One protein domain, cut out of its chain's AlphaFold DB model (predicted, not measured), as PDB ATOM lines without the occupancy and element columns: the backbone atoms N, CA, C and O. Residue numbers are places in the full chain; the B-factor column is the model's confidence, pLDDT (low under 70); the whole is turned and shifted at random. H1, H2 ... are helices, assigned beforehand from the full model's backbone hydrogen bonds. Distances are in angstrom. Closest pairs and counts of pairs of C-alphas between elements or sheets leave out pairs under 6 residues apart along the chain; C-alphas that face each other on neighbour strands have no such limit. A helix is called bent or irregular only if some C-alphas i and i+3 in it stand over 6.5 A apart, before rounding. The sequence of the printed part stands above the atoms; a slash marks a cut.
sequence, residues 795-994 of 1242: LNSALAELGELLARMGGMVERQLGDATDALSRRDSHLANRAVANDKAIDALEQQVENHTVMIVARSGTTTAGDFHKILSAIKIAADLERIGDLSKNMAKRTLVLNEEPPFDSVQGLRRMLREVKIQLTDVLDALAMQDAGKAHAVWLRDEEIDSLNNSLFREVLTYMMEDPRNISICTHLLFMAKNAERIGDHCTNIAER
ATOM      1  N   LEU A 795     135.493  16.870 -40.271       65.12
ATOM      2  CA  LEU A 795     136.458  17.288 -41.300       65.12
ATOM      3  C   LEU A 795     136.846  18.770 -41.168       65.12
ATOM      4  O   LEU A 795     138.031  19.103 -41.190       65.12
ATOM      5  N   ASN A 796     135.867  19.657 -40.974       67.25
ATOM      6  CA  ASN A 796     136.128  21.088 -40.790       67.25
ATOM      7  C   ASN A 796     136.931  21.375 -39.511       67.25
ATOM      8  O   ASN A 796     137.808  22.238 -39.520       67.25
ATOM      9  N   SER A 797     136.678  20.629 -38.428       72.69
ATOM     10  CA  SER A 797     137.477  20.719 -37.198       72.69
ATOM     11  C   SER A 797     138.925  20.281 -37.431       72.69
ATOM     12  O   SER A 797     139.853  20.954 -36.991       72.69
ATOM     13  N   ALA A 798     139.136  19.188 -38.167       71.94
ATOM     14  CA  ALA A 798     140.474  18.665 -38.424       71.94
ATOM     15  C   ALA A 798     141.304  19.568 -39.362       71.94
ATOM     16  O   ALA A 798     142.510  19.723 -39.166       71.94
ATOM     17  N   LEU A 799     140.668  20.219 -40.344       69.50
ATOM     18  CA  LEU A 799     141.319  21.229 -41.190       69.50
ATOM     19  C   LEU A 799     141.699  22.497 -40.403       69.50
ATOM     20  O   LEU A 799     142.733  23.101 -40.687       69.50
ATOM     21  N   ALA A 800     140.906  22.888 -39.400       72.94
ATOM     22  CA  ALA A 800     141.239  24.010 -38.523       72.94
ATOM     23  C   ALA A 800     142.466  23.709 -37.638       72.94
ATOM     24  O   ALA A 800     143.358  24.550 -37.520       72.94
ATOM     25  N   GLU A 801     142.557  22.495 -37.085       78.12
ATOM     26  CA  GLU A 801     143.726  22.039 -36.312       78.12
ATOM     27  C   GLU A 801     145.013  22.017 -37.156       78.12
ATOM     28  O   GLU A 801     146.079  22.419 -36.687       78.12
ATOM     29  N   LEU A 802     144.914  21.610 -38.426       80.12
ATOM     30  CA  LEU A 802     146.027  21.637 -39.382       80.12
ATOM     31  C   LEU A 802     146.556  23.068 -39.605       80.12
ATOM     32  O   LEU A 802     147.768  23.290 -39.618       80.12
ATOM     33  N   GLY A 803     145.654  24.048 -39.734       77.12
ATOM     34  CA  GLY A 803     146.013  25.464 -39.844       77.12
ATOM     35  C   GLY A 803     146.720  26.001 -38.594       77.12
ATOM     36  O   GLY A 803     147.689  26.754 -38.704       77.12
ATOM     37  N   GLU A 804     146.300  25.569 -37.402       80.44
ATOM     38  CA  GLU A 804     146.943  25.951 -36.139       80.44
ATOM     39  C   GLU A 804     148.369  25.385 -36.018       80.44
ATOM     40  O   GLU A 804     149.283  26.082 -35.564       80.44
ATOM     41  N   LEU A 805     148.594  24.144 -36.464       84.94
ATOM     42  CA  LEU A 805     149.927  23.535 -36.489       84.94
ATOM     43  C   LEU A 805     150.888  24.295 -37.412       84.94
ATOM     44  O   LEU A 805     152.014  24.590 -37.002       84.94
ATOM     45  N   LEU A 806     150.437  24.678 -38.611       83.31
ATOM     46  CA  LEU A 806     151.238  25.472 -39.548       83.31
ATOM     47  C   LEU A 806     151.583  26.855 -38.988       83.31
ATOM     48  O   LEU A 806     152.736  27.277 -39.069       83.31
ATOM     49  N   ALA A 807     150.623  27.538 -38.356       79.94
ATOM     50  CA  ALA A 807     150.871  28.831 -37.719       79.94
ATOM     51  C   ALA A 807     151.906  28.723 -36.582       79.94
ATOM     52  O   ALA A 807     152.803  29.560 -36.452       79.94
ATOM     53  N   ARG A 808     151.831  27.655 -35.774       85.88
ATOM     54  CA  ARG A 808     152.810  27.375 -34.711       85.88
ATOM     55  C   ARG A 808     154.203  27.085 -35.266       85.88
ATOM     56  O   ARG A 808     155.178  27.556 -34.680       85.88
ATOM     57  N   MET A 809     154.293  26.328 -36.359       90.25
ATOM     58  CA  MET A 809     155.551  26.022 -37.043       90.25
ATOM     59  C   MET A 809     156.175  27.294 -37.633       90.25
ATOM     60  O   MET A 809     157.327  27.599 -37.328       90.25
ATOM     61  N   GLY A 810     155.392  28.102 -38.354       86.00
ATOM     62  CA  GLY A 810     155.828  29.386 -38.911       86.00
ATOM     63  C   GLY A 810     156.398  30.333 -37.851       86.00
ATOM     64  O   GLY A 810     157.521  30.814 -37.986       86.00
ATOM     65  N   GLY A 811     155.702  30.500 -36.722       85.56
ATOM     66  CA  GLY A 811     156.190  31.328 -35.612       85.56
ATOM     67  C   GLY A 811     157.429  30.775 -34.883       85.56
ATOM     68  O   GLY A 811     158.075  31.496 -34.114       85.56
ATOM     69  N   MET A 812     157.780  29.494 -35.051       88.44
ATOM     70  CA  MET A 812     159.059  28.949 -34.564       88.44
ATOM     71  C   MET A 812     160.192  29.200 -35.551       88.44
ATOM     72  O   MET A 812     161.263  29.628 -35.119       88.44
ATOM     73  N   VAL A 813     159.936  29.008 -36.843       91.06
ATOM     74  CA  VAL A 813     160.893  29.278 -37.924       91.06
ATOM     75  C   VAL A 813     161.280  30.762 -37.947       91.06
ATOM     76  O   VAL A 813     162.466  31.089 -37.959       91.06
ATOM     77  N   GLU A 814     160.310  31.671 -37.815       89.69
ATOM     78  CA  GLU A 814     160.556  33.120 -37.739       89.69
ATOM     79  C   GLU A 814     161.470  33.493 -36.560       89.69
ATOM     80  O   GLU A 814     162.429  34.260 -36.701       89.69
ATOM     81  N   ARG A 815     161.227  32.897 -35.384       88.38
ATOM     82  CA  ARG A 815     162.079  33.089 -34.201       88.38
ATOM     83  C   ARG A 815     163.471  32.496 -34.388       88.38
ATOM     84  O   ARG A 815     164.438  33.111 -33.947       88.38
ATOM     85  N   GLN A 816     163.592  31.335 -35.031       91.19
ATOM     86  CA  GLN A 816     164.880  30.692 -35.296       91.19
ATOM     87  C   GLN A 816     165.736  31.518 -36.265       91.19
ATOM     88  O   GLN A 816     166.919  31.737 -35.991       91.19
ATOM     89  N   LEU A 817     165.146  32.037 -37.346       90.69
ATOM     90  CA  LEU A 817     165.815  32.956 -38.268       90.69
ATOM     91  C   LEU A 817     166.180  34.276 -37.570       90.69
ATOM     92  O   LEU A 817     167.297  34.780 -37.712       90.69
ATOM     93  N   GLY A 818     165.269  34.817 -36.756       86.00
ATOM     94  CA  GLY A 818     165.527  35.984 -35.917       86.00
ATOM     95  C   GLY A 818     166.742  35.794 -35.004       86.00
ATOM     96  O   GLY A 818     167.644  36.628 -35.001       86.00
ATOM     97  N   ASP A 819     166.811  34.665 -34.302       88.06
ATOM     98  CA  ASP A 819     167.937  34.322 -33.432       88.06
ATOM     99  C   ASP A 819     169.240  34.119 -34.225       88.06
ATOM    100  O   ASP A 819     170.292  34.577 -33.783       88.06
ATOM    101  N   ALA A 820     169.195  33.488 -35.404       87.25
ATOM    102  CA  ALA A 820     170.373  33.274 -36.250       87.25
ATOM    103  C   ALA A 820     170.950  34.593 -36.803       87.25
ATOM    104  O   ALA A 820     172.167  34.799 -36.801       87.25
ATOM    105  N   THR A 821     170.084  35.511 -37.240       86.50
ATOM    106  CA  THR A 821     170.481  36.838 -37.744       86.50
ATOM    107  C   THR A 821     171.008  37.757 -36.635       86.50
ATOM    108  O   THR A 821     172.028  38.439 -36.818       86.50
ATOM    109  N   ASP A 822     170.374  37.745 -35.459       85.00
ATOM    110  CA  ASP A 822     170.825  38.508 -34.291       85.00
ATOM    111  C   ASP A 822     172.131  37.948 -33.713       85.00
ATOM    112  O   ASP A 822     173.009  38.726 -33.325       85.00
ATOM    113  N   ALA A 823     172.301  36.620 -33.708       86.31
ATOM    114  CA  ALA A 823     173.534  35.969 -33.277       86.31
ATOM    115  C   ALA A 823     174.735  36.438 -34.099       86.31
ATOM    116  O   ALA A 823     175.779  36.747 -33.526       86.31
ATOM    117  N   LEU A 824     174.583  36.547 -35.424       82.50
ATOM    118  CA  LEU A 824     175.641  37.050 -36.300       82.50
ATOM    119  C   LEU A 824     175.935  38.525 -36.029       82.50
ATOM    120  O   LEU A 824     177.092  38.930 -35.918       82.50
ATOM    121  N   SER A 825     174.882  39.331 -35.901       81.25
ATOM    122  CA  SER A 825     175.004  40.779 -35.718       81.25
ATOM    123  C   SER A 825     175.674  41.147 -34.391       81.25
ATOM    124  O   SER A 825     176.384  42.149 -34.320       81.25
ATOM    125  N   ARG A 826     175.453  40.341 -33.346       82.88
ATOM    126  CA  ARG A 826     175.955  40.575 -31.981       82.88
ATOM    127  C   ARG A 826     177.142  39.693 -31.594       82.88
ATOM    128  O   ARG A 826     177.662  39.862 -30.496       82.88
ATOM    129  N   ARG A 827     177.554  38.765 -32.466       79.50
ATOM    130  CA  ARG A 827     178.514  37.690 -32.163       79.50
ATOM    131  C   ARG A 827     178.151  36.901 -30.904       79.50
ATOM    132  O   ARG A 827     178.985  36.611 -30.049       79.50
ATOM    133  N   ASP A 828     176.873  36.566 -30.779       85.25
ATOM    134  CA  ASP A 828     176.325  35.922 -29.591       85.25
ATOM    135  C   ASP A 828     176.206  34.406 -29.804       85.25
ATOM    136  O   ASP A 828     175.283  33.904 -30.453       85.25
ATOM    137  N   SER A 829     177.155  33.659 -29.236       87.69
ATOM    138  CA  SER A 829     177.158  32.195 -29.299       87.69
ATOM    139  C   SER A 829     175.986  31.558 -28.541       87.69
ATOM    140  O   SER A 829     175.604  30.433 -28.861       87.69
ATOM    141  N   HIS A 830     175.383  32.235 -27.558       89.50
ATOM    142  CA  HIS A 830     174.192  31.718 -26.878       89.50
ATOM    143  C   HIS A 830     172.964  31.785 -27.790       89.50
ATOM    144  O   HIS A 830     172.221  30.806 -27.866       89.50
ATOM    145  N   LEU A 831     172.781  32.889 -28.523       87.06
ATOM    146  CA  LEU A 831     171.716  33.012 -29.529       87.06
ATOM    147  C   LEU A 831     171.887  31.993 -30.663       87.06
ATOM    148  O   LEU A 831     170.925  31.316 -31.023       87.06
ATOM    149  N   ALA A 832     173.115  31.797 -31.154       86.75
ATOM    150  CA  ALA A 832     173.393  30.798 -32.186       86.75
ATOM    151  C   ALA A 832     173.078  29.365 -31.713       86.75
ATOM    152  O   ALA A 832     172.423  28.607 -32.425       86.75
ATOM    153  N   ASN A 833     173.478  28.994 -30.492       88.00
ATOM    154  CA  ASN A 833     173.157  27.676 -29.932       88.00
ATOM    155  C   ASN A 833     171.649  27.479 -29.718       88.00
ATOM    156  O   ASN A 833     171.143  26.376 -29.920       88.00
ATOM    157  N   ARG A 834     170.921  28.538 -29.346       88.25
ATOM    158  CA  ARG A 834     169.460  28.494 -29.219       88.25
ATOM    159  C   ARG A 834     168.780  28.267 -30.572       88.25
ATOM    160  O   ARG A 834     167.917  27.401 -30.663       88.25
ATOM    161  N   ALA A 835     169.225  28.958 -31.623       86.19
ATOM    162  CA  ALA A 835     168.739  28.734 -32.983       86.19
ATOM    163  C   ALA A 835     169.007  27.294 -33.467       86.19
ATOM    164  O   ALA A 835     168.136  26.682 -34.076       86.19
ATOM    165  N   VAL A 836     170.168  26.708 -33.145       86.38
ATOM    166  CA  VAL A 836     170.475  25.300 -33.475       86.38
ATOM    167  C   VAL A 836     169.605  24.314 -32.685       86.38
ATOM    168  O   VAL A 836     169.241  23.268 -33.212       86.38
ATOM    169  N   ALA A 837     169.270  24.621 -31.431       84.25
ATOM    170  CA  ALA A 837     168.458  23.743 -30.589       84.25
ATOM    171  C   ALA A 837     166.969  23.717 -30.983       84.25
ATOM    172  O   ALA A 837     166.320  22.688 -30.800       84.25
ATOM    173  N   ASN A 838     166.441  24.823 -31.524       83.81
ATOM    174  CA  ASN A 838     165.028  24.958 -31.908       83.81
ATOM    175  C   ASN A 838     164.626  24.113 -33.130       83.81
ATOM    176  O   ASN A 838     163.453  23.789 -33.273       83.81
ATOM    177  N   ASP A 839     165.590  23.720 -33.959       86.75
ATOM    178  CA  ASP A 839     165.422  22.881 -35.155       86.75
ATOM    179  C   ASP A 839     164.662  21.576 -34.864       86.75
ATOM    180  O   ASP A 839     163.623  21.314 -35.452       86.75
ATOM    181  N   LYS A 840     165.055  20.854 -33.805       82.19
ATOM    182  CA  LYS A 840     164.384  19.609 -33.385       82.19
ATOM    183  C   LYS A 840     162.895  19.780 -33.073       82.19
ATOM    184  O   LYS A 840     162.141  18.812 -33.120       82.19
ATOM    185  N   ALA A 841     162.485  20.975 -32.646       84.56
ATOM    186  CA  ALA A 841     161.083  21.262 -32.365       84.56
ATOM    187  C   ALA A 841     160.291  21.548 -33.650       84.56
ATOM    188  O   ALA A 841     159.093  21.278 -33.676       84.56
ATOM    189  N   ILE A 842     160.951  22.057 -34.694       87.00
ATOM    190  CA  ILE A 842     160.376  22.282 -36.024       87.00
ATOM    191  C   ILE A 842     160.197  20.932 -36.735       87.00
ATOM    192  O   ILE A 842     159.077  20.655 -37.158       87.00
ATOM    193  N   ASP A 843     161.195  20.039 -36.698       81.94
ATOM    194  CA  ASP A 843     161.090  18.657 -37.217       81.94
ATOM    195  C   ASP A 843     159.917  17.896 -36.568       81.94
ATOM    196  O   ASP A 843     159.134  17.195 -37.209       81.94
ATOM    197  N   ALA A 844     159.754  18.055 -35.249       85.12
ATOM    198  CA  ALA A 844     158.674  17.410 -34.511       85.12
ATOM    199  C   ALA A 844     157.282  17.949 -34.889       85.12
ATOM    200  O   ALA A 844     156.297  17.217 -34.767       85.12
ATOM    201  N   LEU A 845     157.181  19.214 -35.309       85.94
ATOM    202  CA  LEU A 845     155.928  19.812 -35.778       85.94
ATOM    203  C   LEU A 845     155.614  19.419 -37.215       85.94
ATOM    204  O   LEU A 845     154.451  19.147 -37.500       85.94
ATOM    205  N   GLU A 846     156.618  19.323 -38.084       88.06
ATOM    206  CA  GLU A 846     156.451  18.786 -39.436       88.06
ATOM    207  C   GLU A 846     155.874  17.367 -39.373       88.06
ATOM    208  O   GLU A 846     154.815  17.098 -39.943       88.06
ATOM    209  N   GLN A 847     156.470  16.497 -38.551       83.50
ATOM    210  CA  GLN A 847     155.970  15.137 -38.359       83.50
ATOM    211  C   GLN A 847     154.536  15.109 -37.804       83.50
ATOM    212  O   GLN A 847     153.754  14.214 -38.134       83.50
ATOM    213  N   GLN A 848     154.164  16.074 -36.951       84.00
ATOM    214  CA  GLN A 848     152.784  16.214 -36.473       84.00
ATOM    215  C   GLN A 848     151.832  16.616 -37.602       84.00
ATOM    216  O   GLN A 848     150.759  16.025 -37.692       84.00
ATOM    217  N   VAL A 849     152.215  17.553 -38.476       81.62
ATOM    218  CA  VAL A 849     151.420  17.957 -39.651       81.62
ATOM    219  C   VAL A 849     151.223  16.779 -40.611       81.62
ATOM    220  O   VAL A 849     150.098  16.542 -41.059       81.62
ATOM    221  N   GLU A 850     152.267  15.992 -40.878       79.00
ATOM    222  CA  GLU A 850     152.179  14.785 -41.712       79.00
ATOM    223  C   GLU A 850     151.238  13.735 -41.109       79.00
ATOM    224  O   GLU A 850     150.340  13.228 -41.787       79.00
ATOM    225  N   ASN A 851     151.387  13.445 -39.814       80.00
ATOM    226  CA  ASN A 851     150.544  12.474 -39.118       80.00
ATOM    227  C   ASN A 851     149.073  12.908 -39.095       80.00
ATOM    228  O   ASN A 851     148.183  12.092 -39.347       80.00
ATOM    229  N   HIS A 852     148.800  14.193 -38.837       77.06
ATOM    230  CA  HIS A 852     147.437  14.735 -38.864       77.06
ATOM    231  C   HIS A 852     146.831  14.652 -40.264       77.06
ATOM    232  O   HIS A 852     145.671  14.278 -40.417       77.06
ATOM    233  N   THR A 853     147.634  14.913 -41.293       71.88
ATOM    234  CA  THR A 853     147.231  14.808 -42.698       71.88
ATOM    235  C   THR A 853     146.833  13.380 -43.074       71.88
ATOM    236  O   THR A 853     145.757  13.165 -43.636       71.88
ATOM    237  N   VAL A 854     147.647  12.385 -42.708       71.81
ATOM    238  CA  VAL A 854     147.335  10.964 -42.939       71.81
ATOM    239  C   VAL A 854     146.043  10.565 -42.221       71.81
ATOM    240  O   VAL A 854     145.204   9.875 -42.797       71.81
ATOM    241  N   MET A 855     145.837  11.047 -40.992       67.56
ATOM    242  CA  MET A 855     144.616  10.789 -40.225       67.56
ATOM    243  C   MET A 855     143.366  11.425 -40.849       67.56
ATOM    244  O   MET A 855     142.309  10.788 -40.855       67.56
ATOM    245  N   ILE A 856     143.474  12.641 -41.396       66.19
ATOM    246  CA  ILE A 856     142.381  13.313 -42.117       66.19
ATOM    247  C   ILE A 856     142.007  12.514 -43.369       66.19
ATOM    248  O   ILE A 856     140.826  12.236 -43.578       66.19
ATOM    249  N   VAL A 857     142.992  12.069 -44.154       61.38
ATOM    250  CA  VAL A 857     142.769  11.281 -45.379       61.38
ATOM    251  C   VAL A 857     142.187   9.896 -45.064       61.38
ATOM    252  O   VAL A 857     141.261   9.451 -45.736       61.38
ATOM    253  N   ALA A 858     142.662   9.232 -44.006       55.91
ATOM    254  CA  ALA A 858     142.191   7.902 -43.616       55.91
ATOM    255  C   ALA A 858     140.750   7.894 -43.066       55.91
ATOM    256  O   ALA A 858     140.028   6.913 -43.239       55.91
ATOM    257  N   ARG A 859     140.312   8.968 -42.393       55.84
ATOM    258  CA  ARG A 859     138.955   9.074 -41.814       55.84
ATOM    259  C   ARG A 859     137.911   9.597 -42.808       55.84
ATOM    260  O   ARG A 859     136.716   9.326 -42.660       55.84
ATOM    261  N   SER A 860     138.351  10.300 -43.846       51.41
ATOM    262  CA  SER A 860     137.488  11.005 -44.795       51.41
ATOM    263  C   SER A 860     137.358  10.212 -46.095       51.41
ATOM    264  O   SER A 860     137.942  10.557 -47.113       51.41
ATOM    265  N   GLY A 861     136.551   9.144 -46.093       45.31
ATOM    266  CA  GLY A 861     136.272   8.341 -47.303       45.31
ATOM    267  C   GLY A 861     135.622   9.097 -48.484       45.31
ATOM    268  O   GLY A 861     135.337   8.484 -49.503       45.31
ATOM    269  N   THR A 862     135.380  10.403 -48.342       48.12
ATOM    270  CA  THR A 862     134.811  11.341 -49.324       48.12
ATOM    271  C   THR A 862     135.417  12.724 -49.054       48.12
ATOM    272  O   THR A 862     134.838  13.521 -48.319       48.12
ATOM    273  N   THR A 863     136.630  12.981 -49.545       50.31
ATOM    274  CA  THR A 863     137.289  14.296 -49.424       50.31
ATOM    275  C   THR A 863     137.148  15.012 -50.766       50.31
ATOM    276  O   THR A 863     137.524  14.435 -51.784       50.31
ATOM    277  N   THR A 864     136.590  16.227 -50.801       53.59
ATOM    278  CA  THR A 864     136.430  16.976 -52.062       53.59
ATOM    279  C   THR A 864     137.797  17.344 -52.657       53.59
ATOM    280  O   THR A 864     138.792  17.443 -51.933       53.59
ATOM    281  N   ALA A 865     137.869  17.605 -53.967       47.72
ATOM    282  CA  ALA A 865     139.106  18.065 -54.610       47.72
ATOM    283  C   ALA A 865     139.666  19.353 -53.965       47.72
ATOM    284  O   ALA A 865     140.882  19.507 -53.845       47.72
ATOM    285  N   GLY A 866     138.785  20.240 -53.487       48.69
ATOM    286  CA  GLY A 866     139.162  21.457 -52.762       48.69
ATOM    287  C   GLY A 866     139.791  21.177 -51.395       48.69
ATOM    288  O   GLY A 866     140.762  21.830 -51.018       48.69
ATOM    289  N   ASP A 867     139.304  20.174 -50.667       60.16
ATOM    290  CA  ASP A 867     139.858  19.808 -49.360       60.16
ATOM    291  C   ASP A 867     141.163  19.014 -49.495       60.16
ATOM    292  O   ASP A 867     142.115  19.263 -48.755       60.16
ATOM    293  N   PHE A 868     141.278  18.156 -50.512       61.25
ATOM    294  CA  PHE A 868     142.541  17.494 -50.851       61.25
ATOM    295  C   PHE A 868     143.623  18.505 -51.261       61.25
ATOM    296  O   PHE A 868     144.789  18.366 -50.890       61.25
ATOM    297  N   HIS A 869     143.233  19.575 -51.959       60.03
ATOM    298  CA  HIS A 869     144.133  20.670 -52.310       60.03
ATOM    299  C   HIS A 869     144.642  21.443 -51.083       60.03
ATOM    300  O   HIS A 869     145.834  21.756 -51.015       60.03
ATOM    301  N   LYS A 870     143.779  21.708 -50.090       62.53
ATOM    302  CA  LYS A 870     144.172  22.337 -48.813       62.53
ATOM    303  C   LYS A 870     145.146  21.455 -48.031       62.53
ATOM    304  O   LYS A 870     146.152  21.949 -47.527       62.53
ATOM    305  N   ILE A 871     144.883  20.149 -47.989       70.88
ATOM    306  CA  ILE A 871     145.731  19.156 -47.319       70.88
ATOM    307  C   ILE A 871     147.110  19.063 -47.993       70.88
ATOM    308  O   ILE A 871     148.135  19.169 -47.324       70.88
ATOM    309  N   LEU A 872     147.165  18.939 -49.324       68.38
ATOM    310  CA  LEU A 872     148.431  18.921 -50.069       68.38
ATOM    311  C   LEU A 872     149.212  20.231 -49.928       68.38
ATOM    312  O   LEU A 872     150.439  20.211 -49.810       68.38
ATOM    313  N   SER A 873     148.512  21.366 -49.938       69.56
ATOM    314  CA  SER A 873     149.123  22.675 -49.718       69.56
ATOM    315  C   SER A 873     149.758  22.757 -48.332       69.56
ATOM    316  O   SER A 873     150.896  23.202 -48.224       69.56
ATOM    317  N   ALA A 874     149.090  22.248 -47.296       76.12
ATOM    318  CA  ALA A 874     149.618  22.218 -45.937       76.12
ATOM    319  C   ALA A 874     150.894  21.374 -45.792       76.12
ATOM    320  O   ALA A 874     151.865  21.867 -45.221       76.12
ATOM    321  N   ILE A 875     150.939  20.162 -46.367       77.75
ATOM    322  CA  ILE A 875     152.155  19.318 -46.372       77.75
ATOM    323  C   ILE A 875     153.316  20.078 -47.005       77.75
ATOM    324  O   ILE A 875     154.409  20.169 -46.454       77.75
ATOM    325  N   LYS A 876     153.074  20.661 -48.180       76.38
ATOM    326  CA  LYS A 876     154.123  21.377 -48.892       76.38
ATOM    327  C   LYS A 876     154.552  22.642 -48.136       76.38
ATOM    328  O   LYS A 876     155.677  23.087 -48.329       76.38
ATOM    329  N   ILE A 877     153.656  23.320 -47.398       82.81
ATOM    330  CA  ILE A 877     153.987  24.545 -46.632       82.81
ATOM    331  C   ILE A 877     154.865  24.145 -45.450       82.81
ATOM    332  O   ILE A 877     155.888  24.782 -45.229       82.81
ATOM    333  N   ALA A 878     154.508  23.065 -44.748       84.06
ATOM    334  CA  ALA A 878     155.336  22.502 -43.689       84.06
ATOM    335  C   ALA A 878     156.745  22.153 -44.202       84.06
ATOM    336  O   ALA A 878     157.718  22.599 -43.607       84.06
ATOM    337  N   ALA A 879     156.856  21.495 -45.359       82.44
ATOM    338  CA  ALA A 879     158.152  21.144 -45.942       82.44
ATOM    339  C   ALA A 879     159.028  22.366 -46.293       82.44
ATOM    340  O   ALA A 879     160.236  22.344 -46.079       82.44
ATOM    341  N   ASP A 880     158.461  23.453 -46.833       87.25
ATOM    342  CA  ASP A 880     159.256  24.667 -47.093       87.25
ATOM    343  C   ASP A 880     159.601  25.422 -45.796       87.25
ATOM    344  O   ASP A 880     160.698  25.970 -45.687       87.25
ATOM    345  N   LEU A 881     158.726  25.409 -44.783       89.50
ATOM    346  CA  LEU A 881     159.027  25.964 -43.457       89.50
ATOM    347  C   LEU A 881     160.150  25.194 -42.745       89.50
ATOM    348  O   LEU A 881     160.994  25.824 -42.105       89.50
ATOM    349  N   GLU A 882     160.192  23.865 -42.871       92.44
ATOM    350  CA  GLU A 882     161.291  23.040 -42.358       92.44
ATOM    351  C   GLU A 882     162.609  23.430 -43.027       92.44
ATOM    352  O   GLU A 882     163.550  23.812 -42.329       92.44
ATOM    353  N   ARG A 883     162.640  23.501 -44.365       90.94
ATOM    354  CA  ARG A 883     163.842  23.888 -45.122       90.94
ATOM    355  C   ARG A 883     164.365  25.263 -44.721       90.94
ATOM    356  O   ARG A 883     165.577  25.457 -44.611       90.94
ATOM    357  N   ILE A 884     163.476  26.224 -44.465       90.12
ATOM    358  CA  ILE A 884     163.858  27.550 -43.956       90.12
ATOM    359  C   ILE A 884     164.481  27.442 -42.554       90.12
ATOM    360  O   ILE A 884     165.493  28.100 -42.275       90.12
ATOM    361  N   GLY A 885     163.921  26.611 -41.672       88.38
ATOM    362  CA  GLY A 885     164.497  26.327 -40.355       88.38
ATOM    363  C   GLY A 885     165.891  25.695 -40.449       88.38
ATOM    364  O   GLY A 885     166.835  26.122 -39.776       88.38
ATOM    365  N   ASP A 886     166.060  24.772 -41.385       88.31
ATOM    366  CA  ASP A 886     167.288  24.026 -41.640       88.31
ATOM    367  C   ASP A 886     168.422  24.941 -42.158       88.31
ATOM    368  O   ASP A 886     169.572  24.924 -41.683       88.31
ATOM    369  N   LEU A 887     168.080  25.853 -43.075       90.81
ATOM    370  CA  LEU A 887     168.959  26.923 -43.558       90.81
ATOM    371  C   LEU A 887     169.319  27.912 -42.434       90.81
ATOM    372  O   LEU A 887     170.489  28.291 -42.293       90.81
ATOM    373  N   SER A 888     168.357  28.254 -41.572       90.69
ATOM    374  CA  SER A 888     168.568  29.113 -40.396       90.69
ATOM    375  C   SER A 888     169.527  28.471 -39.384       90.69
ATOM    376  O   SER A 888     170.455  29.128 -38.892       90.69
ATOM    377  N   LYS A 889     169.397  27.161 -39.125       90.31
ATOM    378  CA  LYS A 889     170.355  26.379 -38.323       90.31
ATOM    379  C   LYS A 889     171.757  26.435 -38.922       90.31
ATOM    380  O   LYS A 889     172.736  26.612 -38.191       90.31
ATOM    381  N   ASN A 890     171.883  26.274 -40.237       89.88
ATOM    382  CA  ASN A 890     173.181  26.299 -40.912       89.88
ATOM    383  C   ASN A 890     173.866  27.666 -40.781       89.88
ATOM    384  O   ASN A 890     175.071  27.728 -40.512       89.88
ATOM    385  N   MET A 891     173.104  28.756 -40.868       88.81
ATOM    386  CA  MET A 891     173.598  30.110 -40.606       88.81
ATOM    387  C   MET A 891     174.044  30.300 -39.148       88.81
ATOM    388  O   MET A 891     175.121  30.850 -38.898       88.81
ATOM    389  N   ALA A 892     173.287  29.780 -38.180       88.56
ATOM    390  CA  ALA A 892     173.663  29.814 -36.766       88.56
ATOM    391  C   ALA A 892     174.947  29.008 -36.480       88.56
ATOM    392  O   ALA A 892     175.850  29.494 -35.796       88.56
ATOM    393  N   LYS A 893     175.105  27.818 -37.078       88.12
ATOM    394  CA  LYS A 893     176.345  27.020 -36.986       88.12
ATOM    395  C   LYS A 893     177.556  27.759 -37.553       88.12
ATOM    396  O   LYS A 893     178.647  27.648 -37.001       88.12
ATOM    397  N   ARG A 894     177.394  28.514 -38.646       87.62
ATOM    398  CA  ARG A 894     178.488  29.332 -39.203       87.62
ATOM    399  C   ARG A 894     178.793  30.567 -38.378       87.62
ATOM    400  O   ARG A 894     179.959  30.927 -38.277       87.62
ATOM    401  N   THR A 895     177.796  31.127 -37.708       85.69
ATOM    402  CA  THR A 895     178.009  32.194 -36.728       85.69
ATOM    403  C   THR A 895     178.910  31.736 -35.576       85.69
ATOM    404  O   THR A 895     179.814  32.468 -35.196       85.69
ATOM    405  N   LEU A 896     178.738  30.507 -35.069       85.88
ATOM    406  CA  LEU A 896     179.620  29.952 -34.030       85.88
ATOM    407  C   LEU A 896     181.087  29.896 -34.481       85.88
ATOM    408  O   LEU A 896     181.963  30.290 -33.721       85.88
ATOM    409  N   VAL A 897     181.338  29.476 -35.725       84.44
ATOM    410  CA  VAL A 897     182.689  29.451 -36.316       84.44
ATOM    411  C   VAL A 897     183.238  30.871 -36.497       84.44
ATOM    412  O   VAL A 897     184.377  31.150 -36.145       84.44
ATOM    413  N   LEU A 898     182.418  31.801 -36.991       80.38
ATOM    414  CA  LEU A 898     182.811  33.199 -37.208       80.38
ATOM    415  C   LEU A 898     183.068  33.980 -35.907       80.38
ATOM    416  O   LEU A 898     183.777  34.986 -35.936       80.38
ATOM    417  N   ASN A 899     182.513  33.543 -34.773       81.69
ATOM    418  CA  ASN A 899     182.769  34.152 -33.465       81.69
ATOM    419  C   ASN A 899     184.189  33.867 -32.948       81.69
ATOM    420  O   ASN A 899     184.686  34.632 -32.120       81.69
ATOM    421  N   GLU A 900     184.838  32.808 -33.438       78.75
ATOM    422  CA  GLU A 900     186.230  32.456 -33.117       78.75
ATOM    423  C   GLU A 900     187.249  33.220 -33.988       78.75
ATOM    424  O   GLU A 900     188.438  33.246 -33.675       78.75
ATOM    425  N   GLU A 901     186.781  33.896 -35.042       74.44
ATOM    426  CA  GLU A 901     187.587  34.667 -35.995       74.44
ATOM    427  C   GLU A 901     187.606  36.179 -35.660       74.44
ATOM    428  O   GLU A 901     186.685  36.682 -35.008       74.44
ATOM    429  N   PRO A 902     188.603  36.969 -36.109       68.12
ATOM    430  CA  PRO A 902     188.655  38.421 -35.891       68.12
ATOM    431  C   PRO A 902     187.403  39.178 -36.396       68.12
ATOM    432  O   PRO A 902     186.720  38.703 -37.308       68.12
ATOM    433  N   PRO A 903     187.059  40.349 -35.818       62.88
ATOM    434  CA  PRO A 903     185.915  41.159 -36.246       62.88
ATOM    435  C   PRO A 903     186.008  41.588 -37.717       62.88
ATOM    436  O   PRO A 903     187.032  42.102 -38.160       62.88
ATOM    437  N   PHE A 904     184.912  41.393 -38.457       66.94
ATOM    438  CA  PHE A 904     184.727  41.844 -39.838       66.94
ATOM    439  C   PHE A 904     183.686  42.978 -39.850       66.94
ATOM    440  O   PHE A 904     182.495  42.766 -40.050       66.94
ATOM    441  N   ASP A 905     184.112  44.209 -39.571       57.25
ATOM    442  CA  ASP A 905     183.193  45.360 -39.523       57.25
ATOM    443  C   ASP A 905     182.769  45.865 -40.918       57.25
ATOM    444  O   ASP A 905     181.879  46.708 -41.033       57.25
ATOM    445  N   SER A 906     183.388  45.346 -41.982       55.84
ATOM    446  CA  SER A 906     183.311  45.888 -43.340       55.84
ATOM    447  C   SER A 906     182.142  45.389 -44.189       55.84
ATOM    448  O   SER A 906     181.805  46.077 -45.140       55.84
ATOM    449  N   VAL A 907     181.504  44.254 -43.869       63.00
ATOM    450  CA  VAL A 907     180.522  43.626 -44.777       63.00
ATOM    451  C   VAL A 907     179.096  44.080 -44.456       63.00
ATOM    452  O   VAL A 907     178.344  43.417 -43.733       63.00
ATOM    453  N   GLN A 908     178.726  45.254 -44.970       69.38
ATOM    454  CA  GLN A 908     177.402  45.846 -44.741       69.38
ATOM    455  C   GLN A 908     176.314  45.166 -45.583       69.38
ATOM    456  O   GLN A 908     175.166  45.082 -45.128       69.38
ATOM    457  N   GLY A 909     176.671  44.627 -46.758       76.50
ATOM    458  CA  GLY A 909     175.734  43.965 -47.669       76.50
ATOM    459  C   GLY A 909     175.010  42.774 -47.037       76.50
ATOM    460  O   GLY A 909     173.786  42.680 -47.118       76.50
ATOM    461  N   LEU A 910     175.733  41.923 -46.296       81.94
ATOM    462  CA  LEU A 910     175.151  40.741 -45.650       81.94
ATOM    463  C   LEU A 910     174.143  41.123 -44.559       81.94
ATOM    464  O   LEU A 910     173.076  40.525 -44.467       81.94
ATOM    465  N   ARG A 911     174.427  42.151 -43.748       80.25
ATOM    466  CA  ARG A 911     173.491  42.604 -42.699       80.25
ATOM    467  C   ARG A 911     172.188  43.146 -43.280       80.25
ATOM    468  O   ARG A 911     171.138  42.975 -42.664       80.25
ATOM    469  N   ARG A 912     172.256  43.810 -44.437       83.19
ATOM    470  CA  ARG A 912     171.068  44.291 -45.149       83.19
ATOM    471  C   ARG A 912     170.271  43.122 -45.725       83.19
ATOM    472  O   ARG A 912     169.080  43.041 -45.460       83.19
ATOM    473  N   MET A 913     170.937  42.181 -46.392       87.38
ATOM    474  CA  MET A 913     170.308  40.979 -46.949       87.38
ATOM    475  C   MET A 913     169.569  40.160 -45.877       87.38
ATOM    476  O   MET A 913     168.407  39.816 -46.046       87.38
ATOM    477  N   LEU A 914     170.196  39.932 -44.719       86.06
ATOM    478  CA  LEU A 914     169.578  39.199 -43.606       86.06
ATOM    479  C   LEU A 914     168.361  39.906 -42.999       86.06
ATOM    480  O   LEU A 914     167.467  39.250 -42.466       86.06
ATOM    481  N   ARG A 915     168.324  41.241 -43.060       86.06
ATOM    482  CA  ARG A 915     167.160  42.015 -42.629       86.06
ATOM    483  C   ARG A 915     166.004  41.844 -43.609       86.06
ATOM    484  O   ARG A 915     164.896  41.599 -43.149       86.06
ATOM    485  N   GLU A 916     166.267  41.944 -44.909       87.88
ATOM    486  CA  GLU A 916     165.224  41.802 -45.932       87.88
ATOM    487  C   GLU A 916     164.627  40.393 -45.941       87.88
ATOM    488  O   GLU A 916     163.410  40.266 -45.897       87.88
ATOM    489  N   VAL A 917     165.451  39.345 -45.836       88.94
ATOM    490  CA  VAL A 917     164.979  37.948 -45.745       88.94
ATOM    491  C   VAL A 917     164.096  37.719 -44.511       88.94
ATOM    492  O   VAL A 917     163.082  37.027 -44.574       88.94
ATOM    493  N   LYS A 918     164.428  38.340 -43.370       87.56
ATOM    494  CA  LYS A 918     163.588  38.267 -42.163       87.56
ATOM    495  C   LYS A 918     162.228  38.940 -42.372       87.56
ATOM    496  O   LYS A 918     161.214  38.422 -41.910       87.56
ATOM    497  N   ILE A 919     162.207  40.090 -43.046       85.94
ATOM    498  CA  ILE A 919     160.960  40.799 -43.356       85.94
ATOM    499  C   ILE A 919     160.135  39.991 -44.365       85.94
ATOM    500  O   ILE A 919     158.945  39.816 -44.152       85.94
ATOM    501  N   GLN A 920     160.767  39.421 -45.391       87.44
ATOM    502  CA  GLN A 920     160.118  38.574 -46.393       87.44
ATOM    503  C   GLN A 920     159.463  37.327 -45.767       87.44
ATOM    504  O   GLN A 920     158.316  37.016 -46.084       87.44
ATOM    505  N   LEU A 921     160.129  36.669 -44.807       89.06
ATOM    506  CA  LEU A 921     159.529  35.570 -44.039       89.06
ATOM    507  C   LEU A 921     158.326  36.036 -43.200       89.06
ATOM    508  O   LEU A 921     157.336  35.322 -43.069       89.06
ATOM    509  N   THR A 922     158.393  37.241 -42.635       85.69
ATOM    510  CA  THR A 922     157.266  37.810 -41.879       85.69
ATOM    511  C   THR A 922     156.083  38.084 -42.809       85.69
ATOM    512  O   THR A 922     154.958  37.689 -42.514       85.69
ATOM    513  N   ASP A 923     156.347  38.693 -43.967       82.75
ATOM    514  CA  ASP A 923     155.338  39.044 -44.966       82.75
ATOM    515  C   ASP A 923     154.639  37.787 -45.521       82.75
ATOM    516  O   ASP A 923     153.416  37.795 -45.677       82.75
ATOM    517  N   VAL A 924     155.366  36.679 -45.743       84.00
ATOM    518  CA  VAL A 924     154.760  35.423 -46.223       84.00
ATOM    519  C   VAL A 924     153.941  34.703 -45.144       84.00
ATOM    520  O   VAL A 924     152.870  34.170 -45.437       84.00
ATOM    521  N   LEU A 925     154.389  34.715 -43.884       83.06
ATOM    522  CA  LEU A 925     153.630  34.137 -42.767       83.06
ATOM    523  C   LEU A 925     152.353  34.935 -42.482       83.06
ATOM    524  O   LEU A 925     151.297  34.351 -42.235       83.06
ATOM    525  N   ASP A 926     152.425  36.258 -42.584       78.44
ATOM    526  CA  ASP A 926     151.263  37.135 -42.502       78.44
ATOM    527  C   ASP A 926     150.297  36.915 -43.673       78.44
ATOM    528  O   ASP A 926     149.082  36.886 -43.470       78.44
ATOM    529  N   ALA A 927     150.817  36.744 -44.893       77.88
ATOM    530  CA  ALA A 927     150.012  36.435 -46.071       77.88
ATOM    531  C   ALA A 927     149.275  35.094 -45.911       77.88
ATOM    532  O   ALA A 927     148.090  35.009 -46.232       77.88
ATOM    533  N   LEU A 928     149.932  34.080 -45.335       74.38
ATOM    534  CA  LEU A 928     149.326  32.790 -44.990       74.38
ATOM    535  C   LEU A 928     148.241  32.918 -43.912       74.38
ATOM    536  O   LEU A 928     147.174  32.320 -44.039       74.38
ATOM    537  N   ALA A 929     148.499  33.691 -42.855       72.88
ATOM    538  CA  ALA A 929     147.574  33.847 -41.734       72.88
ATOM    539  C   ALA A 929     146.340  34.693 -42.092       72.88
ATOM    540  O   ALA A 929     145.247  34.436 -41.587       72.88
ATOM    541  N   MET A 930     146.511  35.707 -42.944       72.38
ATOM    542  CA  MET A 930     145.468  36.676 -43.302       72.38
ATOM    543  C   MET A 930     144.840  36.428 -44.681       72.38
ATOM    544  O   MET A 930     143.880  37.114 -45.022       72.38
ATOM    545  N   GLN A 931     145.360  35.471 -45.461       66.56
ATOM    546  CA  GLN A 931     144.996  35.242 -46.869       66.56
ATOM    547  C   GLN A 931     145.107  36.522 -47.721       66.56
ATOM    548  O   GLN A 931     144.232  36.846 -48.522       66.56
ATOM    549  N   ASP A 932     146.183  37.284 -47.510       67.12
ATOM    550  CA  ASP A 932     146.369  38.615 -48.094       67.12
ATOM    551  C   ASP A 932     147.237  38.558 -49.360       67.12
ATOM    552  O   ASP A 932     148.461  38.405 -49.300       67.12
ATOM    553  N   ALA A 933     146.594  38.730 -50.517       63.69
ATOM    554  CA  ALA A 933     147.267  38.713 -51.810       63.69
ATOM    555  C   ALA A 933     148.266  39.872 -52.005       63.69
ATOM    556  O   ALA A 933     149.261  39.725 -52.715       63.69
ATOM    557  N   GLY A 934     148.032  41.017 -51.356       63.84
ATOM    558  CA  GLY A 934     148.930  42.169 -51.421       63.84
ATOM    559  C   GLY A 934     150.244  41.919 -50.684       63.84
ATOM    560  O   GLY A 934     151.303  42.335 -51.155       63.84
ATOM    561  N   LYS A 935     150.199  41.186 -49.565       69.06
ATOM    562  CA  LYS A 935     151.404  40.817 -48.809       69.06
ATOM    563  C   LYS A 935     152.277  39.797 -49.535       69.06
ATOM    564  O   LYS A 935     153.493  39.939 -49.502       69.06
ATOM    565  N   ALA A 936     151.708  38.833 -50.255       69.94
ATOM    566  CA  ALA A 936     152.538  37.903 -51.031       69.94
ATOM    567  C   ALA A 936     153.077  38.504 -52.337       69.94
ATOM    568  O   ALA A 936     154.161  38.126 -52.767       69.94
ATOM    569  N   HIS A 937     152.427  39.520 -52.909       70.56
ATOM    570  CA  HIS A 937     153.077  40.325 -53.949       70.56
ATOM    571  C   HIS A 937     154.287  41.108 -53.398       70.56
ATOM    572  O   HIS A 937     155.314  41.226 -54.064       70.56
ATOM    573  N   ALA A 938     154.214  41.590 -52.151       72.81
ATOM    574  CA  ALA A 938     155.363  42.216 -51.493       72.81
ATOM    575  C   ALA A 938     156.526  41.232 -51.249       72.81
ATOM    576  O   ALA A 938     157.681  41.652 -51.285       72.81
ATOM    577  N   VAL A 939     156.241  39.935 -51.060       79.56
ATOM    578  CA  VAL A 939     157.263  38.872 -50.969       79.56
ATOM    579  C   VAL A 939     158.052  38.747 -52.277       79.56
ATOM    580  O   VAL A 939     159.277  38.666 -52.215       79.56
ATOM    581  N   TRP A 940     157.378  38.815 -53.432       72.50
ATOM    582  CA  TRP A 940     158.008  38.749 -54.759       72.50
ATOM    583  C   TRP A 940     158.927  39.949 -55.032       72.50
ATOM    584  O   TRP A 940     160.093  39.784 -55.376       72.50
ATOM    585  N   LEU A 941     158.437  41.169 -54.781       73.50
ATOM    586  CA  LEU A 941     159.231  42.393 -54.970       73.50
ATOM    587  C   LEU A 941     160.499  42.424 -54.098       73.50
ATOM    588  O   LEU A 941     161.508  43.011 -54.486       73.50
ATOM    589  N   ARG A 942     160.450  41.821 -52.903       80.94
ATOM    590  CA  ARG A 942     161.617  41.725 -52.012       80.94
ATOM    591  C   ARG A 942     162.639  40.696 -52.473       80.94
ATOM    592  O   ARG A 942     163.817  40.877 -52.175       80.94
ATOM    593  N   ASP A 943     162.213  39.655 -53.178       82.25
ATOM    594  CA  ASP A 943     163.108  38.614 -53.683       82.25
ATOM    595  C   ASP A 943     164.094  39.196 -54.706       82.25
ATOM    596  O   ASP A 943     165.308  39.035 -54.572       82.25
ATOM    597  N   GLU A 944     163.598  40.044 -55.618       76.88
ATOM    598  CA  GLU A 944     164.446  40.808 -56.543       76.88
ATOM    599  C   GLU A 944     165.454  41.718 -55.808       76.88
ATOM    600  O   GLU A 944     166.602  41.890 -56.242       76.88
ATOM    601  N   GLU A 945     165.061  42.308 -54.670       82.38
ATOM    602  CA  GLU A 945     165.975  43.105 -53.842       82.38
ATOM    603  C   GLU A 945     167.051  42.224 -53.183       82.38
ATOM    604  O   GLU A 945     168.225  42.610 -53.153       82.38
ATOM    605  N   ILE A 946     166.691  41.033 -52.696       82.62
ATOM    606  CA  ILE A 946     167.614  40.068 -52.079       82.62
ATOM    607  C   ILE A 946     168.631  39.549 -53.105       82.62
ATOM    608  O   ILE A 946     169.830  39.523 -52.802       82.62
ATOM    609  N   ASP A 947     168.206  39.256 -54.333       76.12
ATOM    610  CA  ASP A 947     169.082  38.846 -55.437       76.12
ATOM    611  C   ASP A 947     170.066  39.944 -55.852       76.12
ATOM    612  O   ASP A 947     171.267  39.714 -56.059       76.12
ATOM    613  N   SER A 948     169.585  41.186 -55.925       80.44
ATOM    614  CA  SER A 948     170.424  42.356 -56.192       80.44
ATOM    615  C   SER A 948     171.463  42.582 -55.082       80.44
ATOM    616  O   SER A 948     172.643  42.868 -55.350       80.44
ATOM    617  N   LEU A 949     171.063  42.392 -53.818       82.44
ATOM    618  CA  LEU A 949     171.953  42.473 -52.659       82.44
ATOM    619  C   LEU A 949     172.990  41.345 -52.646       82.44
ATOM    620  O   LEU A 949     174.154  41.617 -52.350       82.44
ATOM    621  N   ASN A 950     172.615  40.121 -53.021       80.75
ATOM    622  CA  ASN A 950     173.520  38.974 -53.117       80.75
ATOM    623  C   ASN A 950     174.625  39.212 -54.162       80.75
ATOM    624  O   ASN A 950     175.817  39.053 -53.885       80.75
ATOM    625  N   ASN A 951     174.240  39.706 -55.341       77.12
ATOM    626  CA  ASN A 951     175.173  40.066 -56.411       77.12
ATOM    627  C   ASN A 951     176.129  41.199 -56.006       77.12
ATOM    628  O   ASN A 951     177.312  41.192 -56.366       77.12
ATOM    629  N   SER A 952     175.633  42.169 -55.238       80.19
ATOM    630  CA  SER A 952     176.442  43.271 -54.707       80.19
ATOM    631  C   SER A 952     177.413  42.791 -53.620       80.19
ATOM    632  O   SER A 952     178.595  43.142 -53.643       80.19
ATOM    633  N   LEU A 953     176.945  41.921 -52.724       82.62
ATOM    634  CA  LEU A 953     177.726  41.318 -51.647       82.62
ATOM    635  C   LEU A 953     178.861  40.435 -52.177       82.62
ATOM    636  O   LEU A 953     179.967  40.472 -51.643       82.62
ATOM    637  N   PHE A 954     178.636  39.680 -53.256       79.12
ATOM    638  CA  PHE A 954     179.685  38.871 -53.882       79.12
ATOM    639  C   PHE A 954     180.889  39.726 -54.303       79.12
ATOM    640  O   PHE A 954     182.040  39.357 -54.062       79.12
ATOM    641  N   ARG A 955     180.634  40.912 -54.868       79.75
ATOM    642  CA  ARG A 955     181.692  41.859 -55.256       79.75
ATOM    643  C   ARG A 955     182.395  42.458 -54.035       79.75
ATOM    644  O   ARG A 955     183.620  42.570 -54.043       79.75
ATOM    645  N   GLU A 956     181.645  42.795 -52.985       83.12
ATOM    646  CA  GLU A 956     182.180  43.297 -51.707       83.12
ATOM    647  C   GLU A 956     183.119  42.263 -51.055       83.12
ATOM    648  O   GLU A 956     184.248  42.586 -50.682       83.12
ATOM    649  N   VAL A 957     182.710  40.989 -51.018       81.50
ATOM    650  CA  VAL A 957     183.484  39.884 -50.433       81.50
ATOM    651  C   VAL A 957     184.716  39.522 -51.267       81.50
ATOM    652  O   VAL A 957     185.774  39.252 -50.695       81.50
ATOM    653  N   LEU A 958     184.625  39.546 -52.603       77.69
ATOM    654  CA  LEU A 958     185.791  39.370 -53.481       77.69
ATOM    655  C   LEU A 958     186.818  40.490 -53.294       77.69
ATOM    656  O   LEU A 958     188.012  40.211 -53.207       77.69
ATOM    657  N   THR A 959     186.361  41.738 -53.180       78.88
ATOM    658  CA  THR A 959     187.245  42.882 -52.908       78.88
ATOM    659  C   THR A 959     187.973  42.688 -51.577       78.88
ATOM    660  O   THR A 959     189.199  42.751 -51.530       78.88
ATOM    661  N   TYR A 960     187.244  42.311 -50.524       78.81
ATOM    662  CA  TYR A 960     187.813  42.047 -49.199       78.81
ATOM    663  C   TYR A 960     188.775  40.839 -49.167       78.81
ATOM    664  O   TYR A 960     189.744  40.818 -48.405       78.81
ATOM    665  N   MET A 961     188.532  39.835 -50.018       78.56
ATOM    666  CA  MET A 961     189.414  38.677 -50.208       78.56
ATOM    667  C   MET A 961     190.716  39.053 -50.934       78.56
ATOM    668  O   MET A 961     191.769  38.489 -50.638       78.56
ATOM    669  N   MET A 962     190.653  39.997 -51.879       76.50
ATOM    670  CA  MET A 962     191.813  40.492 -52.628       76.50
ATOM    671  C   MET A 962     192.693  41.449 -51.813       76.50
ATOM    672  O   MET A 962     193.896  41.516 -52.062       76.50
ATOM    673  N   GLU A 963     192.115  42.178 -50.854       79.69
ATOM    674  CA  GLU A 963     192.842  43.107 -49.976       79.69
ATOM    675  C   GLU A 963     193.783  42.394 -48.990       79.69
ATOM    676  O   GLU A 963     194.879  42.889 -48.722       79.69
ATOM    677  N   ASP A 964     193.398  41.218 -48.481       76.75
ATOM    678  CA  ASP A 964     194.256  40.375 -47.642       76.75
ATOM    679  C   ASP A 964     193.920  38.882 -47.838       76.75
ATOM    680  O   ASP A 964     192.844  38.435 -47.433       76.75
ATOM    681  N   PRO A 965     194.843  38.064 -48.383       75.19
ATOM    682  CA  PRO A 965     194.631  36.626 -48.569       75.19
ATOM    683  C   PRO A 965     194.295  35.853 -47.284       75.19
ATOM    684  O   PRO A 965     193.737  34.758 -47.352       75.19
ATOM    685  N   ARG A 966     194.594  36.398 -46.097       78.00
ATOM    686  CA  ARG A 966     194.199  35.793 -44.812       78.00
ATOM    687  C   ARG A 966     192.681  35.828 -44.587       78.00
ATOM    688  O   ARG A 966     192.175  35.041 -43.795       78.00
ATOM    689  N   ASN A 967     191.951  36.666 -45.327       79.44
ATOM    690  CA  ASN A 967     190.496  36.787 -45.242       79.44
ATOM    691  C   ASN A 967     189.734  35.687 -45.995       79.44
ATOM    692  O   ASN A 967     188.529  35.563 -45.796       79.44
ATOM    693  N   ILE A 968     190.395  34.866 -46.826       78.38
ATOM    694  CA  ILE A 968     189.738  33.847 -47.673       78.38
ATOM    695  C   ILE A 968     188.782  32.950 -46.867       78.38
ATOM    696  O   ILE A 968     187.661  32.690 -47.316       78.38
ATOM    697  N   SER A 969     189.187  32.500 -45.672       77.88
ATOM    698  CA  SER A 969     188.344  31.613 -44.852       77.88
ATOM    699  C   SER A 969     187.082  32.318 -44.357       77.88
ATOM    700  O   SER A 969     185.977  31.792 -44.485       77.88
ATOM    701  N   ILE A 970     187.226  33.552 -43.864       81.44
ATOM    702  CA  ILE A 970     186.105  34.366 -43.384       81.44
ATOM    703  C   ILE A 970     185.163  34.687 -44.555       81.44
ATOM    704  O   ILE A 970     183.958  34.469 -44.451       81.44
ATOM    705  N   CYS A 971     185.707  35.104 -45.702       82.81
ATOM    706  CA  CYS A 971     184.949  35.373 -46.926       82.81
ATOM    707  C   CYS A 971     184.135  34.160 -47.398       82.81
ATOM    708  O   CYS A 971     182.989  34.307 -47.812       82.81
ATOM    709  N   THR A 972     184.694  32.952 -47.294       82.19
ATOM    710  CA  THR A 972     183.998  31.712 -47.671       82.19
ATOM    711  C   THR A 972     182.782  31.460 -46.778       82.19
ATOM    712  O   THR A 972     181.709  31.107 -47.269       82.19
ATOM    713  N   HIS A 973     182.913  31.687 -45.469       83.75
ATOM    714  CA  HIS A 973     181.787  31.578 -44.544       83.75
ATOM    715  C   HIS A 973     180.710  32.636 -44.815       83.75
ATOM    716  O   HIS A 973     179.528  32.303 -44.783       83.75
ATOM    717  N   LEU A 974     181.097  33.870 -45.152       84.06
ATOM    718  CA  LEU A 974     180.159  34.946 -45.489       84.06
ATOM    719  C   LEU A 974     179.389  34.675 -46.792       84.06
ATOM    720  O   LEU A 974     178.176  34.868 -46.819       84.06
ATOM    721  N   LEU A 975     180.047  34.150 -47.833       83.31
ATOM    722  CA  LEU A 975     179.381  33.722 -49.074       83.31
ATOM    723  C   LEU A 975     178.408  32.567 -48.832       83.31
ATOM    724  O   LEU A 975     177.313  32.540 -49.389       83.31
ATOM    725  N   PHE A 976     178.778  31.622 -47.966       83.44
ATOM    726  CA  PHE A 976     177.884  30.530 -47.588       83.44
ATOM    727  C   PHE A 976     176.646  31.042 -46.836       83.44
ATOM    728  O   PHE A 976     175.544  30.544 -47.049       83.44
ATOM    729  N   MET A 977     176.803  32.049 -45.971       84.56
ATOM    730  CA  MET A 977     175.673  32.691 -45.293       84.56
ATOM    731  C   MET A 977     174.772  33.451 -46.268       84.56
ATOM    732  O   MET A 977     173.558  33.305 -46.176       84.56
ATOM    733  N   ALA A 978     175.352  34.186 -47.219       84.75
ATOM    734  CA  ALA A 978     174.611  34.865 -48.280       84.75
ATOM    735  C   ALA A 978     173.772  33.879 -49.105       84.75
ATOM    736  O   ALA A 978     172.578  34.087 -49.288       84.75
ATOM    737  N   LYS A 979     174.358  32.738 -49.492       85.69
ATOM    738  CA  LYS A 979     173.645  31.717 -50.270       85.69
ATOM    739  C   LYS A 979     172.507  31.046 -49.499       85.69
ATOM    740  O   LYS A 979     171.504  30.673 -50.096       85.69
ATOM    741  N   ASN A 980     172.645  30.870 -48.183       87.81
ATOM    742  CA  ASN A 980     171.535  30.370 -47.365       87.81
ATOM    743  C   ASN A 980     170.432  31.422 -47.211       87.81
ATOM    744  O   ASN A 980     169.267  31.057 -47.236       87.81
ATOM    745  N   ALA A 981     170.788  32.703 -47.093       86.19
ATOM    746  CA  ALA A 981     169.824  33.798 -47.026       86.19
ATOM    747  C   ALA A 981     169.020  33.941 -48.334       86.19
ATOM    748  O   ALA A 981     167.805  34.067 -48.273       86.19
ATOM    749  N   GLU A 982     169.680  33.834 -49.492       87.31
ATOM    750  CA  GLU A 982     169.046  33.792 -50.824       87.31
ATOM    751  C   GLU A 982     168.050  32.629 -50.923       87.31
ATOM    752  O   GLU A 982     166.879  32.836 -51.201       87.31
ATOM    753  N   ARG A 983     168.475  31.413 -50.550       88.25
ATOM    754  CA  ARG A 983     167.604  30.226 -50.569       88.25
ATOM    755  C   ARG A 983     166.396  30.334 -49.643       88.25
ATOM    756  O   ARG A 983     165.358  29.753 -49.929       88.25
ATOM    757  N   ILE A 984     166.531  31.021 -48.508       88.06
ATOM    758  CA  ILE A 984     165.380  31.290 -47.638       88.06
ATOM    759  C   ILE A 984     164.376  32.192 -48.367       88.06
ATOM    760  O   ILE A 984     163.177  31.951 -48.233       88.06
ATOM    761  N   GLY A 985     164.851  33.167 -49.150       83.06
ATOM    762  CA  GLY A 985     164.005  33.989 -50.016       83.06
ATOM    763  C   GLY A 985     163.257  33.160 -51.054       83.06
ATOM    764  O   GLY A 985     162.027  33.175 -51.045       83.06
ATOM    765  N   ASP A 986     163.963  32.280 -51.774       82.19
ATOM    766  CA  ASP A 986     163.356  31.340 -52.731       82.19
ATOM    767  C   ASP A 986     162.224  30.512 -52.087       82.19
ATOM    768  O   ASP A 986     161.154  30.315 -52.665       82.19
ATOM    769  N   HIS A 987     162.434  30.003 -50.867       86.94
ATOM    770  CA  HIS A 987     161.410  29.238 -50.147       86.94
ATOM    771  C   HIS A 987     160.235  30.108 -49.679       86.94
ATOM    772  O   HIS A 987     159.100  29.630 -49.679       86.94
ATOM    773  N   CYS A 988     160.458  31.379 -49.331       84.75
ATOM    774  CA  CYS A 988     159.370  32.320 -49.055       84.75
ATOM    775  C   CYS A 988     158.549  32.596 -50.324       84.75
ATOM    776  O   CYS A 988     157.319  32.574 -50.266       84.75
ATOM    777  N   THR A 989     159.202  32.760 -51.476       80.06
ATOM    778  CA  THR A 989     158.548  32.903 -52.784       80.06
ATOM    779  C   THR A 989     157.743  31.646 -53.139       80.06
ATOM    780  O   THR A 989     156.555  31.745 -53.437       80.06
ATOM    781  N   ASN A 990     158.298  30.444 -52.945       82.38
ATOM    782  CA  ASN A 990     157.587  29.170 -53.148       82.38
ATOM    783  C   ASN A 990     156.340  29.006 -52.267       82.38
ATOM    784  O   ASN A 990     155.394  28.308 -52.645       82.38
ATOM    785  N   ILE A 991     156.339  29.586 -51.064       82.00
ATOM    786  CA  ILE A 991     155.166  29.607 -50.185       82.00
ATOM    787  C   ILE A 991     154.142  30.637 -50.697       82.00
ATOM    788  O   ILE A 991     152.944  30.350 -50.675       82.00
ATOM    789  N   ALA A 992     154.600  31.794 -51.190       75.94
ATOM    790  CA  ALA A 992     153.768  32.873 -51.728       75.94
ATOM    791  C   ALA A 992     153.107  32.543 -53.083       75.94
ATOM    792  O   ALA A 992     151.979  32.962 -53.314       75.94
ATOM    793  N   GLU A 993     153.757  31.761 -53.950       67.31
ATOM    794  CA  GLU A 993     153.293  31.402 -55.307       67.31
ATOM    795  C   GLU A 993     152.193  30.323 -55.348       67.31
ATOM    796  O   GLU A 993     151.750  29.876 -56.409       67.31
ATOM    797  N   ARG A 994     151.743  29.852 -54.186       65.50
ATOM    798  CA  ARG A 994     150.749  28.776 -54.100       65.50
ATOM    799  C   ARG A 994     149.328  29.315 -54.273       65.50
ATOM    800  O   ARG A 994     149.099  30.496 -54.033       65.50
TER     801      ARG A 994
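Overview. This is residues 795 to 994 of the 1242 residues of the protein "Pm20d1 protein" of Symbiodinium microadriaticum (UniProt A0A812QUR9). Six long helices run nearly side by side along a rod, as two three-helix bundles: H1, H2 and H3 make one, H4, H5 and H6 the other, and the two pack together through H1 on H4 and H3 on H6. The second bundle is shifted lengthwise against the first, with the turn from H2 to H3 at one end of the rod and the turn from H5 to H6 at the other. The printed part has 200 residues, with the named helices H1 to H6 in that order along the chain and no named strand; its class is all helix. It is compact, with a radius of gyration of the C-alphas of 18.8 A, and its C-alphas span 66 by 32 by 20 A.

Arrangement. The longest helix is H3, residues 865 to 898. It touches H2, residues 829 to 859, at a shallow tilt of 16 degrees, opposite ways, the closest C-alphas being those of Ala 832 and Ala 892, 4.7 A apart. H3 also touches H1, residues 795 to 826, at 17 degrees but running the same way; Ala 820 and Ala 892 have the closest C-alphas, at 4.8 A. H1 and H2 touch in their turn, closest at the C-alphas of Gln 816 and Ala 835, 4.9 A apart. Outward from H3, H6, residues 965 to 992, touches it at a shallow tilt of 14 degrees, opposite ways, with the C-alphas of Ile 884 and Ile 984 closest at 5.5 A. H6 is irregular, with C-alphas 966 and 969 7.2 A apart, and has a kink of 28 degrees near residue 972. H4, residues 908 to 930, touches H1 at 14 degrees, opposite ways, closest at the C-alphas of Thr 821 and Leu 914, 6.4 A. H4 touches H6 too, running the same way, with the C-alphas of Val 917 and Gly 985 closest at 5.9 A. H5, residues 933 to 963, touches H4, where the C-alphas of Gly 909 and Leu 953 are closest at 5.2 A, and H6, where those of Ala 936 and Ala 992 are closest, also at 5.2 A. H3 and H4 are apart, though they follow each other in the chain, and H2 is apart from H4, H5 and H6. The six form an up-and-down bundle, each helix running against the one before it in the chain. H1 and H2, H2 and H3, H4 and H5, and H5 and H6 are helical hairpins. Every O i to N i+4 pair is within hydrogen-bond range in H3 and H4; the counts are 27 of 28 in H1, 24 of 27 in H2, 24 of 27 in H5 and 22 of 24 in H6.

Along the chain. H3 is 49.4 A from first to last C-alpha, from (139.106, 18.065, -54.610) at Ala 865 to Leu 898. H1 is 46.8 A long and begins at C-alpha 795, (136.458, 17.288, -41.300). H2 measures 46.4 A, H5 45.8 A and H4 33.3 A. H6 spans 41.2 A and ends at C-alpha 992, (153.768, 32.873, -51.728).

Size, cuts and confidence. The two C-alphas farthest apart are those of Gly 861 and Glu 963, at 66.5 A. The printed part has no cut. The link from H3 to H4, with 9 residues, is short; the other links are tight. The mean pLDDT of the printed part is 79.0, and 36 residues are under 70, among them residues 855 to 870, 902 to 908 and 931 to 936.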